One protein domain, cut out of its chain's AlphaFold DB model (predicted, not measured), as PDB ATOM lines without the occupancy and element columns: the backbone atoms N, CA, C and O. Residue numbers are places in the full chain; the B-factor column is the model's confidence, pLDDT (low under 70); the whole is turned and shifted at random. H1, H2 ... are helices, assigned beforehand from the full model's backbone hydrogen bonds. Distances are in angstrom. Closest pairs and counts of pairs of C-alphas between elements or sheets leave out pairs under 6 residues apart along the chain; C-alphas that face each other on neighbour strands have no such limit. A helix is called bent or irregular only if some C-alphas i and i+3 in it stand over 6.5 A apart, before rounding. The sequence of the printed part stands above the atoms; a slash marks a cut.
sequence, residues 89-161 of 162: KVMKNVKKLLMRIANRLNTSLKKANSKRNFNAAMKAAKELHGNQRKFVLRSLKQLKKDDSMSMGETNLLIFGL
ATOM      1  N   LYS A  89     119.467 117.781  90.325       77.25
ATOM      2  CA  LYS A  89     120.673 116.992  89.995       77.25
ATOM      3  C   LYS A  89     120.639 115.595  90.627       77.25
ATOM      4  O   LYS A  89     120.993 114.621  89.973       77.25
ATOM      5  N   VAL A  90     120.160 115.507  91.867       78.06
ATOM      6  CA  VAL A  90     120.009 114.253  92.620       78.06
ATOM      7  C   VAL A  90     118.936 113.325  92.038       78.06
ATOM      8  O   VAL A  90     119.106 112.113  92.077       78.06
ATOM      9  N   MET A  91     117.876 113.854  91.414       79.88
ATOM     10  CA  MET A  91     116.848 113.034  90.755       79.88
ATOM     11  C   MET A  91     117.218 112.593  89.338       79.88
ATOM     12  O   MET A  91     116.531 111.736  88.784       79.88
ATOM     13  N   LYS A  92     118.296 113.128  88.745       85.44
ATOM     14  CA  LYS A  92     118.656 112.915  87.332       85.44
ATOM     15  C   LYS A  92     118.665 111.436  86.931       85.44
ATOM     16  O   LYS A  92     118.088 111.080  85.905       85.44
ATOM     17  N   ASN A  93     119.286 110.577  87.741       88.69
ATOM     18  CA  ASN A  93     119.409 109.149  87.434       88.69
ATOM     19  C   ASN A  93     118.071 108.412  87.569       88.69
ATOM     20  O   ASN A  93     117.710 107.643  86.678       88.69
ATOM     21  N   VAL A  94     117.309 108.701  88.629       88.62
ATOM     22  CA  VAL A  94     115.964 108.141  88.830       88.62
ATOM     23  C   VAL A  94     115.046 108.557  87.676       88.62
ATOM     24  O   VAL A  94     114.462 107.697  87.020       88.62
ATOM     25  N   LYS A  95     114.995 109.857  87.353       85.94
ATOM     26  CA  LYS A  95     114.195 110.411  86.251       85.94
ATOM     27  C   LYS A  95     114.555 109.757  84.918       85.94
ATOM     28  O   LYS A  95     113.670 109.271  84.225       85.94
ATOM     29  N   LYS A  96     115.845 109.703  84.563       88.50
ATOM     30  CA  LYS A  96     116.311 109.135  83.283       88.50
ATOM     31  C   LYS A  96     115.835 107.693  83.087       88.50
ATOM     32  O   LYS A  96     115.426 107.329  81.989       88.50
ATOM     33  N   LEU A  97     115.898 106.873  84.134       91.25
ATOM     34  CA  LEU A  97     115.505 105.465  84.070       91.25
ATOM     35  C   LEU A  97     113.991 105.290  83.946       91.25
ATOM     36  O   LEU A  97     113.553 104.441  83.175       91.25
ATOM     37  N   LEU A  98     113.208 106.114  84.641       88.00
ATOM     38  CA  LEU A  98     111.750 106.091  84.526       88.00
ATOM     39  C   LEU A  98     111.271 106.625  83.165       88.00
ATOM     40  O   LEU A  98     110.415 106.001  82.547       88.00
ATOM     41  N   MET A  99     111.888 107.688  82.633       84.62
ATOM     42  CA  MET A  99     111.604 108.199  81.279       84.62
ATOM     43  C   MET A  99     111.818 107.131  80.198       84.62
ATOM     44  O   MET A  99     111.044 107.030  79.255       84.62
ATOM     45  N   ARG A 100     112.840 106.278  80.346       88.81
ATOM     46  CA  ARG A 100     113.081 105.163  79.411       88.81
ATOM     47  C   ARG A 100     111.958 104.130  79.388       88.81
ATOM     48  O   ARG A 100     111.890 103.369  78.428       88.81
ATOM     49  N   ILE A 101     111.171 104.027  80.455       86.62
ATOM     50  CA  ILE A 101     110.004 103.142  80.522       86.62
ATOM     51  C   ILE A 101     108.782 103.886  79.979       86.62
ATOM     52  O   ILE A 101     108.070 103.322  79.159       86.62
ATOM     53  N   ALA A 102     108.589 105.146  80.386       82.44
ATOM     54  CA  ALA A 102     107.475 105.988  79.951       82.44
ATOM     55  C   ALA A 102     107.447 106.210  78.428       82.44
ATOM     56  O   ALA A 102     106.380 106.181  77.833       82.44
ATOM     57  N   ASN A 103     108.610 106.341  77.783       82.88
ATOM     58  CA  ASN A 103     108.718 106.543  76.331       82.88
ATOM     59  C   ASN A 103     108.493 105.262  75.505       82.88
ATOM     60  O   ASN A 103     108.828 105.224  74.323       82.88
ATOM     61  N   ARG A 104     108.011 104.177  76.113       81.12
ATOM     62  CA  ARG A 104     107.732 102.920  75.410       81.12
ATOM     63  C   ARG A 104     106.248 102.800  75.142       81.12
ATOM     64  O   ARG A 104     105.446 103.123  76.009       81.12
ATOM     65  N   LEU A 105     105.914 102.184  74.010       77.50
ATOM     66  CA  LEU A 105     104.537 101.815  73.666       77.50
ATOM     67  C   LEU A 105     103.874 100.963  74.762       77.50
ATOM     68  O   LEU A 105     102.685 101.089  75.016       77.50
ATOM     69  N   ASN A 106     104.657 100.116  75.440       79.75
ATOM     70  CA  ASN A 106     104.191  99.320  76.569       79.75
ATOM     71  C   ASN A 106     104.964  99.678  77.846       79.75
ATOM     72  O   ASN A 106     106.158  99.381  77.984       79.75
ATOM     73  N   THR A 107     104.253 100.282  78.796       82.62
ATOM     74  CA  THR A 107     104.789 100.743  80.082       82.62
ATOM     75  C   THR A 107     104.681  99.704  81.204       82.62
ATOM     76  O   THR A 107     105.005 100.007  82.355       82.62
ATOM     77  N   SER A 108     104.269  98.468  80.896       86.00
ATOM     78  CA  SER A 108     104.194  97.375  81.868       86.00
ATOM     79  C   SER A 108     105.564  97.062  82.464       86.00
ATOM     80  O   SER A 108     106.559  96.876  81.751       86.00
ATOM     81  N   LEU A 109     105.605  96.927  83.789       86.50
ATOM     82  CA  LEU A 109     106.809  96.570  84.536       86.50
ATOM     83  C   LEU A 109     107.159  95.081  84.429       86.50
ATOM     84  O   LEU A 109     108.273  94.695  84.785       86.50
ATOM     85  N   LYS A 110     106.253  94.249  83.894       86.56
ATOM     86  CA  LYS A 110     106.480  92.809  83.686       86.56
ATOM     87  C   LYS A 110     107.464  92.532  82.548       86.56
ATOM     88  O   LYS A 110     108.170  91.527  82.571       86.56
ATOM     89  N   LYS A 111     107.564  93.431  81.561       89.06
ATOM     90  CA  LYS A 111     108.484  93.273  80.425       89.06
ATOM     91  C   LYS A 111     109.937  93.409  80.879       89.06
ATOM     92  O   LYS A 111     110.284  94.363  81.575       89.06
ATOM     93  N   ALA A 112     110.803  92.499  80.425       88.19
ATOM     94  CA  ALA A 112     112.197  92.378  80.871       88.19
ATOM     95  C   ALA A 112     112.957  93.718  80.879       88.19
ATOM     96  O   ALA A 112     113.554  94.111  81.884       88.19
ATOM     97  N   ASN A 113     112.857  94.482  79.790       87.69
ATOM     98  CA  ASN A 113     113.527  95.772  79.677       87.69
ATOM     99  C   ASN A 113     112.968  96.826  80.651       87.69
ATOM    100  O   ASN A 113     113.704  97.709  81.091       87.69
ATOM    101  N   SER A 114     111.659  96.816  80.920       89.31
ATOM    102  CA  SER A 114     111.002  97.778  81.821       89.31
ATOM    103  C   SER A 114     111.314  97.422  83.271       89.31
ATOM    104  O   SER A 114     111.726  98.290  84.034       89.31
ATOM    105  N   LYS A 115     111.281  96.124  83.601       92.12
ATOM    106  CA  LYS A 115     111.742  95.560  84.875       92.12
ATOM    107  C   LYS A 115     113.189  95.950  85.179       92.12
ATOM    108  O   LYS A 115     113.485  96.408  86.282       92.12
ATOM    109  N   ARG A 116     114.094  95.832  84.196       93.75
ATOM    110  CA  ARG A 116     115.511  96.218  84.340       93.75
ATOM    111  C   ARG A 116     115.669  97.703  84.673       93.75
ATOM    112  O   ARG A 116     116.344  98.036  85.646       93.75
ATOM    113  N   ASN A 117     115.031  98.587  83.904       92.75
ATOM    114  CA  ASN A 117     115.086 100.030  84.156       92.75
ATOM    115  C   ASN A 117     114.434 100.407  85.492       92.75
ATOM    116  O   ASN A 117     114.974 101.242  86.214       92.75
ATOM    117  N   PHE A 118     113.323  99.765  85.851       93.56
ATOM    118  CA  PHE A 118     112.632 100.005  87.114       93.56
ATOM    119  C   PHE A 118     113.492  99.590  88.315       93.56
ATOM    120  O   PHE A 118     113.655 100.359  89.259       93.56
ATOM    121  N   ASN A 119     114.128  98.419  88.255       94.69
ATOM    122  CA  ASN A 119     115.055  97.968  89.293       94.69
ATOM    123  C   ASN A 119     116.264  98.902  89.421       94.69
ATOM    124  O   ASN A 119     116.695  99.206  90.532       94.69
ATOM    125  N   ALA A 120     116.790  99.400  88.299       95.38
ATOM    126  CA  ALA A 120     117.843 100.407  88.318       95.38
ATOM    127  C   ALA A 120     117.356 101.730  88.945       95.38
ATOM    128  O   ALA A 120     118.090 102.337  89.722       95.38
ATOM    129  N   ALA A 121     116.116 102.155  88.671       92.88
ATOM    130  CA  ALA A 121     115.526 103.348  89.277       92.88
ATOM    131  C   ALA A 121     115.347 103.172  90.792       92.88
ATOM    132  O   ALA A 121     115.645 104.086  91.555       92.88
ATOM    133  N   MET A 122     114.946 101.976  91.236       94.56
ATOM    134  CA  MET A 122     114.860 101.614  92.652       94.56
ATOM    135  C   MET A 122     116.230 101.656  93.339       94.56
ATOM    136  O   MET A 122     116.329 102.152  94.458       94.56
ATOM    137  N   LYS A 123     117.293 101.171  92.679       96.12
ATOM    138  CA  LYS A 123     118.672 101.285  93.183       96.12
ATOM    139  C   LYS A 123     119.090 102.752  93.301       96.12
ATOM    140  O   LYS A 123     119.454 103.181  94.385       96.12
ATOM    141  N   ALA A 124     118.923 103.543  92.242       93.75
ATOM    142  CA  ALA A 124     119.238 104.973  92.263       93.75
ATOM    143  C   ALA A 124     118.433 105.750  93.324       93.75
ATOM    144  O   ALA A 124     118.942 106.692  93.922       93.75
ATOM    145  N   ALA A 125     117.190 105.347  93.600       91.44
ATOM    146  CA  ALA A 125     116.368 105.958  94.638       91.44
ATOM    147  C   ALA A 125     116.873 105.676  96.064       91.44
ATOM    148  O   ALA A 125     116.602 106.475  96.962       91.44
ATOM    149  N   LYS A 126     117.599 104.572  96.296       93.38
ATOM    150  CA  LYS A 126     118.212 104.269  97.602       93.38
ATOM    151  C   LYS A 126     119.378 105.204  97.936       93.38
ATOM    152  O   LYS A 126     119.582 105.465  99.117       93.38
ATOM    153  N   GLU A 127     120.042 105.747  96.917       91.75
ATOM    154  CA  GLU A 127     121.140 106.720  97.045       91.75
ATOM    155  C   GLU A 127     120.656 108.143  97.368       91.75
ATOM    156  O   GLU A 127     121.448 109.037  97.648       91.75
ATOM    157  N   LEU A 128     119.343 108.391  97.327       84.81
ATOM    158  CA  LEU A 128     118.783 109.670  97.758       84.81
ATOM    159  C   LEU A 128     118.889 109.816  99.286       84.81
ATOM    160  O   LEU A 128     118.947 108.833 100.026       84.81
ATOM    161  N   HIS A 129     118.812 111.049  99.786       81.94
ATOM    162  CA  HIS A 129     118.914 111.324 101.222       81.94
ATOM    163  C   HIS A 129     117.591 111.808 101.833       81.94
ATOM    164  O   HIS A 129     116.748 112.420 101.170       81.94
ATOM    165  N   GLY A 130     117.413 111.533 103.128       78.75
ATOM    166  CA  GLY A 130     116.328 112.073 103.949       78.75
ATOM    167  C   GLY A 130     114.915 111.800 103.419       78.75
ATOM    168  O   GLY A 130     114.593 110.708 102.942       78.75
ATOM    169  N   ASN A 131     114.051 112.813 103.508       71.44
ATOM    170  CA  ASN A 131     112.641 112.714 103.111       71.44
ATOM    171  C   ASN A 131     112.459 112.479 101.605       71.44
ATOM    172  O   ASN A 131     111.477 111.858 101.199       71.44
ATOM    173  N   GLN A 132     113.434 112.893 100.790       70.31
ATOM    174  CA  GLN A 132     113.442 112.658  99.349       70.31
ATOM    175  C   GLN A 132     113.476 111.156  99.037       70.31
ATOM    176  O   GLN A 132     112.638 110.651  98.293       70.31
ATOM    177  N   ARG A 133     114.385 110.417  99.684       82.12
ATOM    178  CA  ARG A 133     114.468 108.953  99.570       82.12
ATOM    179  C   ARG A 133     113.171 108.273  99.982       82.12
ATOM    180  O   ARG A 133     112.665 107.426  99.248       82.12
ATOM    181  N   LYS A 134     112.629 108.647 101.147       76.38
ATOM    182  CA  LYS A 134     111.393 108.058 101.687       76.38
ATOM    183  C   LYS A 134     110.228 108.225 100.708       76.38
ATOM    184  O   LYS A 134     109.540 107.248 100.415       76.38
ATOM    185  N   PHE A 135     110.055 109.431 100.169       76.75
ATOM    186  CA  PHE A 135     109.015 109.734  99.190       76.75
ATOM    187  C   PHE A 135     109.191 108.931  97.896       76.75
ATOM    188  O   PHE A 135     108.275 108.217  97.495       76.75
ATOM    189  N   VAL A 136     110.376 108.981  97.272       79.62
ATOM    190  CA  VAL A 136     110.613 108.303  95.983       79.62
ATOM    191  C   VAL A 136     110.437 106.794  96.111       79.62
ATOM    192  O   VAL A 136     109.775 106.185  95.278       79.62
ATOM    193  N   LEU A 137     110.973 106.179  97.169       85.00
ATOM    194  CA  LEU A 137     110.828 104.740  97.384       85.00
ATOM    195  C   LEU A 137     109.372 104.335  97.628       85.00
ATOM    196  O   LEU A 137     108.956 103.290  97.132       85.00
ATOM    197  N   ARG A 138     108.589 105.136  98.365       80.12
ATOM    198  CA  ARG A 138     107.154 104.871  98.558       80.12
ATOM    199  C   ARG A 138     106.419 104.893  97.218       80.12
ATOM    200  O   ARG A 138     105.709 103.941  96.909       80.12
ATOM    201  N   SER A 139     106.657 105.914  96.402       79.31
ATOM    202  CA  SER A 139     106.029 106.048  95.086       79.31
ATOM    203  C   SER A 139     106.459 104.947  94.108       79.31
ATOM    204  O   SER A 139     105.625 104.405  93.390       79.31
ATOM    205  N   LEU A 140     107.734 104.538  94.104       87.06
ATOM    206  CA  LEU A 140     108.186 103.402  93.288       87.06
ATOM    207  C   LEU A 140     107.590 102.072  93.768       87.06
ATOM    208  O   LEU A 140     107.250 101.226  92.949       87.06
ATOM    209  N   LYS A 141     107.437 101.864  95.081       87.75
ATOM    210  CA  LYS A 141     106.758 100.670  95.610       87.75
ATOM    211  C   LYS A 141     105.294 100.618  95.180       87.75
ATOM    212  O   LYS A 141     104.830  99.531  94.859       87.75
ATOM    213  N   GLN A 142     104.607 101.760  95.145       82.88
ATOM    214  CA  GLN A 142     103.245 101.835  94.619       82.88
ATOM    215  C   GLN A 142     103.216 101.456  93.133       82.88
ATOM    216  O   GLN A 142     102.502 100.536  92.768       82.88
ATOM    217  N   LEU A 143     104.118 102.027  92.323       82.94
ATOM    218  CA  LEU A 143     104.266 101.671  90.906       82.94
ATOM    219  C   LEU A 143     104.451 100.161  90.688       82.94
ATOM    220  O   LEU A 143     103.932  99.592  89.738       82.94
ATOM    221  N   LYS A 144     105.217  99.512  91.574       86.12
ATOM    222  CA  LYS A 144     105.435  98.065  91.524       86.12
ATOM    223  C   LYS A 144     104.149  97.280  91.793       86.12
ATOM    224  O   LYS A 144     103.983  96.230  91.199       86.12
ATOM    225  N   LYS A 145     103.280  97.754  92.692       84.38
ATOM    226  CA  LYS A 145     101.972  97.125  92.950       84.38
ATOM    227  C   LYS A 145     101.029  97.297  91.762       84.38
ATOM    228  O   LYS A 145     100.288  96.381  91.440       84.38
ATOM    229  N   ASP A 146     101.115  98.450  91.114       80.62
ATOM    230  CA  ASP A 146     100.289  98.829  89.970       80.62
ATOM    231  C   ASP A 146     100.725  98.130  88.660       80.62
ATOM    232  O   ASP A 146     100.015  98.186  87.659       80.62
ATOM    233  N   ASP A 147     101.906  97.493  88.646       82.56
ATOM    234  CA  ASP A 147     102.500  96.716  87.539       82.56
ATOM    235  C   ASP A 147     102.637  97.446  86.180       82.56
ATOM    236  O   ASP A 147     103.052  96.861  85.168       82.56
ATOM    237  N   SER A 148     102.355  98.748  86.142       77.44
ATOM    238  CA  SER A 148     102.342  99.585  84.945       77.44
ATOM    239  C   SER A 148     102.571 101.055  85.295       77.44
ATOM    240  O   SER A 148     102.233 101.504  86.388       77.44
ATOM    241  N   MET A 149     103.125 101.829  84.351       73.69
ATOM    242  CA  MET A 149     103.206 103.293  84.487       73.69
ATOM    243  C   MET A 149     101.996 104.039  83.907       73.69
ATOM    244  O   MET A 149     102.010 105.265  83.859       73.69
ATOM    245  N   SER A 150     100.969 103.326  83.443       63.16
ATOM    246  CA  SER A 150      99.769 103.931  82.841       63.16
ATOM    247  C   SER A 150      98.869 104.667  83.843       63.16
ATOM    248  O   SER A 150      98.178 105.603  83.453       63.16
ATOM    249  N   MET A 151      98.927 104.331  85.137       57.09
ATOM    250  CA  MET A 151      98.154 105.004  86.193       57.09
ATOM    251  C   MET A 151      98.848 106.290  86.676       57.09
ATOM    252  O   MET A 151      99.282 106.413  87.822       57.09
ATOM    253  N   GLY A 152      98.991 107.261  85.770       51.59
ATOM    254  CA  GLY A 152      99.641 108.551  86.037       51.59
ATOM    255  C   GLY A 152      98.937 109.417  87.091       51.59
ATOM    256  O   GLY A 152      99.567 110.303  87.670       51.59
ATOM    257  N   GLU A 153      97.662 109.143  87.374       46.81
ATOM    258  CA  GLU A 153      96.819 109.942  88.273       46.81
ATOM    259  C   GLU A 153      97.063 109.648  89.761       46.81
ATOM    260  O   GLU A 153      96.968 110.549  90.595       46.81
ATOM    261  N   THR A 154      97.449 108.417  90.113       48.69
ATOM    262  CA  THR A 154      97.652 107.989  91.511       48.69
ATOM    263  C   THR A 154      99.107 108.082  91.965       48.69
ATOM    264  O   THR A 154      99.391 108.092  93.167       48.69
ATOM    265  N   ASN A 155     100.058 108.199  91.030       56.44
ATOM    266  CA  ASN A 155     101.483 108.205  91.336       56.44
ATOM    267  C   ASN A 155     102.162 109.536  90.980       56.44
ATOM    268  O   ASN A 155     102.515 109.814  89.833       56.44
ATOM    269  N   LEU A 156     102.449 110.321  92.021       56.97
ATOM    270  CA  LEU A 156     103.089 111.640  91.936       56.97
ATOM    271  C   LEU A 156     104.447 111.649  91.207       56.97
ATOM    272  O   LEU A 156     104.863 112.709  90.743       56.97
ATOM    273  N   LEU A 157     105.159 110.515  91.118       62.25
ATOM    274  CA  LEU A 157     106.401 110.434  90.339       62.25
ATOM    275  C   LEU A 157     106.147 110.326  88.835       62.25
ATOM    276  O   LEU A 157     106.970 110.823  88.075       62.25
ATOM    277  N   ILE A 158     105.055 109.684  88.412       59.72
ATOM    278  CA  ILE A 158     104.724 109.495  86.992       59.72
ATOM    279  C   ILE A 158     104.174 110.785  86.399       59.72
ATOM    280  O   ILE A 158     104.569 111.160  85.301       59.72
ATOM    281  N   PHE A 159     103.325 111.491  87.148       52.59
ATOM    282  CA  PHE A 159     102.688 112.724  86.686       52.59
ATOM    283  C   PHE A 159     103.694 113.773  86.182       52.59
ATOM    284  O   PHE A 159     103.409 114.513  85.251       52.59
ATOM    285  N   GLY A 160     104.893 113.837  86.772       51.72
ATOM    286  CA  GLY A 160     105.934 114.771  86.331       51.72
ATOM    287  C   GLY A 160     106.947 114.210  85.316       51.72
ATOM    288  O   GLY A 160     107.927 114.892  85.012       51.72
ATOM    289  N   LEU A 161     106.761 112.974  84.836       52.22
ATOM    290  CA  LEU A 161     107.504 112.399  83.701       52.22
ATOM    291  C   LEU A 161     106.796 112.633  82.356       52.22
ATOM    292  O   LEU A 161     107.421 112.422  81.319       52.22
TER     293      LEU A 161
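What this domain is: This is residues 89 to 161 of the 162 residues of an uncharacterized protein of Lactobacillus gigeriorum DSM 23908 = CRBIP 24.85 (UniProt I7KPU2). Three long helices, H1, H2 and H3, run back and forth lengthwise as a loose bundle whose centres make a triangle, and a short helix, H4, sits beside H3 and near H1. H1 and H2 lie side by side as a hairpin, while H3 folds back from H2 and meets it with part of its length, near the turn between them. The printed part has 73 residues, with four named helices in the order H1, H2, H3, H4 and no named strand; its class is all helix. It is compact, with a radius of gyration of the C-alphas of 11.1 A, and only just elongated, spanning 33 by 22 by 18 A.

Where its parts are: The longest helix, H3, covers residues 130 to 146 and measures 25.1 A, from C-alpha 130 at (116.328, 112.073, 103.949) to C-alpha 146 at (100.289, 98.829, 89.970). H2 covers residues 112 to 126, 21.4 A. H1 covers residues 89 to 102, 19.9 A, and begins with C-alpha 89 at (120.673, 116.992, 89.995). H1 is irregular: C-alphas 90 and 93 are 7.3 A apart. H4 covers residues 156 to 159, 5.4 A, and ends with C-alpha 159 at (102.688, 112.724, 86.686).

How they stand to each other: H3 touches H2 with residues 133 to 140 alone, and H2 touches H3 with residues 122 to 126 alone; their closest C-alphas, those of Arg 133 and Ala 125, are 6.1 A apart. This helical hairpin has a shallow tilt of 22 degrees, opposite ways. H2 also touches H1, with the C-alphas of Ala 121 and Val 94 closest at 4.8 A. H1 and H2 are a helical hairpin too, at a shallow tilt of 17 degrees, opposite ways. H3 touches H4 with residues 136 to 140 alone, the closest C-alphas being those of Ser 139 and Leu 157, 6.5 A apart. H1 is near H3, with 5 pairs of C-alphas within 10 A, and near H4, with 7 such pairs. H2 and H4 are apart. In H2 and H3 every O i to N i+4 pair is within hydrogen-bond range, and in H1 7 of 10 are; H4 is too short for such a pair, and its one O i to N i+3 pair is not within range.

The domain as a whole: The two C-alphas farthest apart, those of Leu 105 and Gly 130, are 34.1 A apart. The printed part has no cut. The link from H2 to H3 is tight, with 3 residues; those from H1 to H2 and from H3 to H4 are short, with 9 residues each. The mean pLDDT of the printed part is 80.3, and residues 150 to 161 are under 70.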